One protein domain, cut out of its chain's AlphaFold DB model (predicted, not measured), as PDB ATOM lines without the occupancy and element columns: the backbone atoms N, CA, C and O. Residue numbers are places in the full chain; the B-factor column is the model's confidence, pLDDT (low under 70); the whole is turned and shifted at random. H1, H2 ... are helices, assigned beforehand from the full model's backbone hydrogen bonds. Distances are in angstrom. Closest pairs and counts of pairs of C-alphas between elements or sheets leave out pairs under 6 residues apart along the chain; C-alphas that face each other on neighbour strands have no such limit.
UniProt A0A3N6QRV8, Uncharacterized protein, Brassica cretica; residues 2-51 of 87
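This is residues 2 to 51 of the 87 residues of an uncharacterized protein of Brassica cretica (UniProt A0A3N6QRV8). Two straight helices, H1 and then H2, form the arms of a wide open V, joined at its bottom by residues 20 to 29, which hold no named element. The arms share no contact, and the space between them is empty. The printed part has 50 residues, with two named helices and no named strand; its class is all helix. It is extended, with a radius of gyration of the C-alphas of 19.2 A, and spans 58 by 29 by 9 A, only just flat.

H1 takes residues 2 to 19 and is 25.3 A long from first to last C-alpha, beginning at C-alpha 2 at (76.523, 171.651, 95.703). H2 takes residues 30 to 50, is 30.5 A long, and ends at C-alpha 50 at (102.391, 160.049, 45.208).

H1 and H2 are apart, with no C-alpha of the one within 8 A of the other. A short link of 10 residues joins them. In H1 and H2 every O i to N i+4 pair is within hydrogen-bond range.

The two C-alphas farthest apart, those of Asp 2 and Leu 50, are 57.9 A apart. Residues 2 to 51 stand free. The printed part has no cut. Its mean pLDDT is 79.6, and residues 21 to 27 are under 70.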
ATOM      1  N   ASP A   2      75.102 171.278  95.774       73.25
ATOM      2  CA  ASP A   2      76.523 171.651  95.703       73.25
ATOM      3  C   ASP A   2      77.220 171.253  94.384       73.25
ATOM      4  O   ASP A   2      77.952 172.062  93.827       73.25
ATOM      5  N   GLU A   3      76.904 170.089  93.801       81.12
ATOM      6  CA  GLU A   3      77.528 169.612  92.545       81.12
ATOM      7  C   GLU A   3      77.285 170.528  91.330       81.12
ATOM      8  O   GLU A   3      78.165 170.689  90.491       81.12
ATOM      9  N   ILE A   4      76.114 171.171  91.225       79.88
ATOM     10  CA  ILE A   4      75.805 172.087  90.106       79.88
ATOM     11  C   ILE A   4      76.596 173.397  90.238       79.88
ATOM     12  O   ILE A   4      77.024 173.970  89.232       79.88
ATOM     13  N   ASN A   5      76.822 173.863  91.469       81.50
ATOM     14  CA  ASN A   5      77.663 175.032  91.723       81.50
ATOM     15  C   ASN A   5      79.130 174.718  91.412       81.50
ATOM     16  O   ASN A   5      79.775 175.492  90.712       81.50
ATOM     17  N   GLU A   6      79.621 173.548  91.823       86.38
ATOM     18  CA  GLU A   6      80.985 173.100  91.523       86.38
ATOM     19  C   GLU A   6      81.219 172.926  90.016       86.38
ATOM     20  O   GLU A   6      82.267 173.305  89.489       86.38
ATOM     21  N   GLN A   7      80.226 172.411  89.288       87.31
ATOM     22  CA  GLN A   7      80.312 172.292  87.835       87.31
ATOM     23  C   GLN A   7      80.304 173.668  87.149       87.31
ATOM     24  O   GLN A   7      81.030 173.876  86.178       87.31
ATOM     25  N   THR A   8      79.533 174.624  87.675       86.44
ATOM     26  CA  THR A   8      79.494 176.005  87.168       86.44
ATOM     27  C   THR A   8      80.819 176.728  87.410       86.44
ATOM     28  O   THR A   8      81.298 177.439  86.527       86.44
ATOM     29  N   ASP A   9      81.440 176.527  88.570       88.12
ATOM     30  CA  ASP A   9      82.731 177.132  88.895       88.12
ATOM     31  C   ASP A   9      83.879 176.501  88.097       88.12
ATOM     32  O   ASP A   9      84.740 177.227  87.602       88.12
ATOM     33  N   ASN A  10      83.847 175.185  87.857       87.56
ATOM     34  CA  ASN A  10      84.773 174.532  86.924       87.56
ATOM     35  C   ASN A  10      84.632 175.085  85.503       87.56
ATOM     36  O   ASN A  10      85.629 175.364  84.842       87.56
ATOM     37  N   MET A  11      83.400 175.279  85.025       87.12
ATOM     38  CA  MET A  11      83.165 175.792  83.676       87.12
ATOM     39  C   MET A  11      83.667 177.232  83.524       87.12
ATOM     40  O   MET A  11      84.267 177.558  82.504       87.12
ATOM     41  N   LYS A  12      83.494 178.065  84.558       86.19
ATOM     42  CA  LYS A  12      84.068 179.417  84.607       86.19
ATOM     43  C   LYS A  12      85.592 179.396  84.641       86.19
ATOM     44  O   LYS A  12      86.198 180.134  83.883       86.19
ATOM     45  N   GLN A  13      86.211 178.525  85.438       82.81
ATOM     46  CA  GLN A  13      87.673 178.390  85.458       82.81
ATOM     47  C   GLN A  13      88.235 177.933  84.111       82.81
ATOM     48  O   GLN A  13      89.250 178.461  83.671       82.81
ATOM     49  N   ILE A  14      87.575 176.989  83.435       84.44
ATOM     50  CA  ILE A  14      87.958 176.561  82.084       84.44
ATOM     51  C   ILE A  14      87.803 177.725  81.106       84.44
ATOM     52  O   ILE A  14      88.700 177.973  80.309       84.44
ATOM     53  N   GLN A  15      86.687 178.454  81.173       81.81
ATOM     54  CA  GLN A  15      86.448 179.586  80.289       81.81
ATOM     55  C   GLN A  15      87.461 180.705  80.528       81.81
ATOM     56  O   GLN A  15      87.972 181.237  79.556       81.81
ATOM     57  N   ASP A  16      87.816 181.009  81.775       80.69
ATOM     58  CA  ASP A  16      88.846 181.991  82.116       80.69
ATOM     59  C   ASP A  16      90.241 181.527  81.667       80.69
ATOM     60  O   ASP A  16      91.018 182.330  81.155       80.69
ATOM     61  N   ALA A  17      90.544 180.230  81.782       75.50
ATOM     62  CA  ALA A  17      91.805 179.649  81.321       75.50
ATOM     63  C   ALA A  17      91.934 179.620  79.787       75.50
ATOM     64  O   ALA A  17      93.037 179.773  79.273       75.50
ATOM     65  N   LEU A  18      90.825 179.430  79.063       74.56
ATOM     66  CA  LEU A  18      90.772 179.478  77.595       74.56
ATOM     67  C   LEU A  18      90.644 180.912  77.048       74.56
ATOM     68  O   LEU A  18      91.053 181.175  75.923       74.56
ATOM     69  N   SER A  19      90.030 181.815  77.820       71.38
ATOM     70  CA  SER A  19      89.788 183.230  77.485       71.38
ATOM     71  C   SER A  19      91.009 184.100  77.742       71.38
ATOM     72  O   SER A  19      91.208 185.102  77.057       71.38
ATOM     73  N   ALA A  20      91.839 183.733  78.724       70.44
ATOM     74  CA  ALA A  20      93.170 184.296  78.816       70.44
ATOM     75  C   ALA A  20      93.883 183.974  77.493       70.44
ATOM     76  O   ALA A  20      94.041 182.788  77.186       70.44
ATOM     77  N   PRO A  21      94.294 184.987  76.704       60.88
ATOM     78  CA  PRO A  21      95.151 184.740  75.562       60.88
ATOM     79  C   PRO A  21      96.351 184.014  76.141       60.88
ATOM     80  O   PRO A  21      97.004 184.543  77.045       60.88
ATOM     81  N   PHE A  22      96.512 182.752  75.738       62.00
ATOM     82  CA  PHE A  22      97.502 181.828  76.271       62.00
ATOM     83  C   PHE A  22      98.787 182.626  76.502       62.00
ATOM     84  O   PHE A  22      99.256 183.281  75.573       62.00
ATOM     85  N   GLY A  23      99.334 182.645  77.721       56.06
ATOM     86  CA  GLY A  23     100.487 183.485  78.110       56.06
ATOM     87  C   GLY A  23     101.814 183.113  77.428       56.06
ATOM     88  O   GLY A  23     102.884 183.379  77.958       56.06
ATOM     89  N   SER A  24     101.712 182.441  76.285       55.00
ATOM     90  CA  SER A  24     102.747 182.061  75.328       55.00
ATOM     91  C   SER A  24     102.289 182.360  73.885       55.00
ATOM     92  O   SER A  24     103.127 182.613  73.043       55.00
ATOM     93  N   ALA A  25     100.974 182.416  73.606       56.12
ATOM     94  CA  ALA A  25     100.367 182.830  72.329       56.12
ATOM     95  C   ALA A  25     100.349 184.336  72.082       56.12
ATOM     96  O   ALA A  25     100.080 184.753  70.966       56.12
ATOM     97  N   ALA A  26     100.663 185.150  73.088       59.84
ATOM     98  CA  ALA A  26     100.964 186.561  72.854       59.84
ATOM     99  C   ALA A  26     102.387 186.782  72.297       59.84
ATOM    100  O   ALA A  26     102.634 187.835  71.720       59.84
ATOM    101  N   ASP A  27     103.289 185.808  72.475       67.88
ATOM    102  CA  ASP A  27     104.683 185.843  72.005       67.88
ATOM    103  C   ASP A  27     104.941 184.848  70.851       67.88
ATOM    104  O   ASP A  27     106.078 184.723  70.405       67.88
ATOM    105  N   PHE A  28     103.917 184.109  70.396       71.12
ATOM    106  CA  PHE A  28     104.008 183.297  69.182       71.12
ATOM    107  C   PHE A  28     103.744 184.201  67.979       71.12
ATOM    108  O   PHE A  28     102.695 184.844  67.904       71.12
ATOM    109  N   ASP A  29     104.688 184.235  67.046       82.69
ATOM    110  CA  ASP A  29     104.509 184.926  65.780       82.69
ATOM    111  C   ASP A  29     103.508 184.122  64.928       82.69
ATOM    112  O   ASP A  29     103.808 183.024  64.461       82.69
ATOM    113  N   GLU A  30     102.288 184.648  64.760       84.75
ATOM    114  CA  GLU A  30     101.206 184.003  63.985       84.75
ATOM    115  C   GLU A  30     101.667 183.644  62.561       84.75
ATOM    116  O   GLU A  30     101.370 182.556  62.074       84.75
ATOM    117  N   ASP A  31     102.475 184.517  61.951       86.25
ATOM    118  CA  ASP A  31     103.059 184.323  60.621       86.25
ATOM    119  C   ASP A  31     104.042 183.130  60.571       86.25
ATOM    120  O   ASP A  31     104.119 182.436  59.557       86.25
ATOM    121  N   GLU A  32     104.800 182.874  61.648       89.75
ATOM    122  CA  GLU A  32     105.716 181.721  61.739       89.75
ATOM    123  C   GLU A  32     104.918 180.419  61.848       89.75
ATOM    124  O   GLU A  32     105.189 179.455  61.132       89.75
ATOM    125  N   LEU A  33     103.878 180.414  62.685       89.06
ATOM    126  CA  LEU A  33     103.013 179.251  62.862       89.06
ATOM    127  C   LEU A  33     102.232 178.909  61.585       89.06
ATOM    128  O   LEU A  33     102.077 177.734  61.255       89.06
ATOM    129  N   GLU A  34     101.736 179.917  60.867       88.44
ATOM    130  CA  GLU A  34     101.016 179.710  59.610       88.44
ATOM    131  C   GLU A  34     101.935 179.122  58.529       88.44
ATOM    132  O   GLU A  34     101.532 178.197  57.822       88.44
ATOM    133  N   ALA A  35     103.198 179.558  58.473       92.06
ATOM    134  CA  ALA A  35     104.192 178.979  57.571       92.06
ATOM    135  C   ALA A  35     104.491 177.500  57.886       92.06
ATOM    136  O   ALA A  35     104.565 176.679  56.971       92.06
ATOM    137  N   GLU A  36     104.623 177.135  59.166       89.38
ATOM    138  CA  GLU A  36     104.807 175.732  59.571       89.38
ATOM    139  C   GLU A  36     103.588 174.855  59.221       89.38
ATOM    140  O   GLU A  36     103.743 173.698  58.815       89.38
ATOM    141  N   LEU A  37     102.368 175.390  59.355       90.56
ATOM    142  CA  LEU A  37     101.141 174.678  58.987       90.56
ATOM    143  C   LEU A  37     101.033 174.451  57.473       90.56
ATOM    144  O   LEU A  37     100.660 173.351  57.060       90.56
ATOM    145  N   GLU A  38     101.387 175.447  56.656       89.56
ATOM    146  CA  GLU A  38     101.396 175.326  55.191       89.56
ATOM    147  C   GLU A  38     102.411 174.270  54.717       89.56
ATOM    148  O   GLU A  38     102.105 173.467  53.830       89.56
ATOM    149  N   GLU A  39     103.594 174.199  55.342       90.00
ATOM    150  CA  GLU A  39     104.588 173.155  55.048       90.00
ATOM    151  C   GLU A  39     104.029 171.749  55.330       90.00
ATOM    152  O   GLU A  39     104.157 170.845  54.499       90.00
ATOM    153  N   LEU A  40     103.368 171.556  56.476       86.69
ATOM    154  CA  LEU A  40     102.773 170.269  56.850       86.69
ATOM    155  C   LEU A  40     101.631 169.846  55.914       86.69
ATOM    156  O   LEU A  40     101.558 168.671  55.543       86.69
ATOM    157  N   GLU A  41     100.765 170.780  55.509       86.00
ATOM    158  CA  GLU A  41      99.695 170.515  54.539       86.00
ATOM    159  C   GLU A  41     100.268 170.132  53.166       86.00
ATOM    160  O   GLU A  41      99.822 169.161  52.546       86.00
ATOM    161  N   GLY A  42     101.307 170.839  52.712       84.81
ATOM    162  CA  GLY A  42     101.997 170.536  51.459       84.81
ATOM    163  C   GLY A  42     102.604 169.130  51.438       84.81
ATOM    164  O   GLY A  42     102.448 168.409  50.450       84.81
ATOM    165  N   LEU A  43     103.233 168.708  52.539       84.50
ATOM    166  CA  LEU A  43     103.811 167.367  52.672       84.50
ATOM    167  C   LEU A  43     102.744 166.259  52.660       84.50
ATOM    168  O   LEU A  43     102.955 165.213  52.041       84.50
ATOM    169  N   GLU A  44     101.592 166.469  53.306       81.44
ATOM    170  CA  GLU A  44     100.475 165.512  53.260       81.44
ATOM    171  C   GLU A  44      99.875 165.412  51.850       81.44
ATOM    172  O   GLU A  44      99.563 164.315  51.372       81.44
ATOM    173  N   LEU A  45      99.742 166.544  51.156       77.06
ATOM    174  CA  LEU A  45      99.181 166.608  49.811       77.06
ATOM    175  C   LEU A  45     100.112 165.969  48.771       77.06
ATOM    176  O   LEU A  45      99.640 165.250  47.886       77.06
ATOM    177  N   GLU A  46     101.426 166.165  48.896       82.38
ATOM    178  CA  GLU A  46     102.424 165.488  48.065       82.38
ATOM    179  C   GLU A  46     102.403 163.970  48.295       82.38
ATOM    180  O   GLU A  46     102.367 163.207  47.326       82.38
ATOM    181  N   ASP A  47     102.320 163.507  49.548       82.44
ATOM    182  CA  ASP A  47     102.160 162.077  49.836       82.44
ATOM    183  C   ASP A  47     100.851 161.532  49.240       82.44
ATOM    184  O   ASP A  47     100.838 160.461  48.632       82.44
ATOM    185  N   GLN A  48      99.749 162.281  49.318       79.38
ATOM    186  CA  GLN A  48      98.475 161.891  48.710       79.38
ATOM    187  C   GLN A  48      98.516 161.856  47.170       79.38
ATOM    188  O   GLN A  48      97.835 161.023  46.571       79.38
ATOM    189  N   LEU A  49      99.326 162.704  46.528       76.31
ATOM    190  CA  LEU A  49      99.577 162.690  45.081       76.31
ATOM    191  C   LEU A  49     100.487 161.530  44.650       76.31
ATOM    192  O   LEU A  49     100.268 160.939  43.590       76.31
ATOM    193  N   LEU A  50     101.507 161.197  45.450       78.19
ATOM    194  CA  LEU A  50     102.391 160.049  45.208       78.19
ATOM    195  C   LEU A  50     101.671 158.719  45.436       78.19
ATOM    196  O   LEU A  50     102.019 157.701  44.827       78.19
ATOM    197  N   GLN A  51     100.666 158.711  46.310       75.00
ATOM    198  CA  GLN A  51      99.797 157.565  46.471       75.00
ATOM    199  C   GLN A  51      99.005 157.343  45.171       75.00
ATOM    200  O   GLN A  51      98.276 158.227  44.724       75.00
TER     201      GLN A  51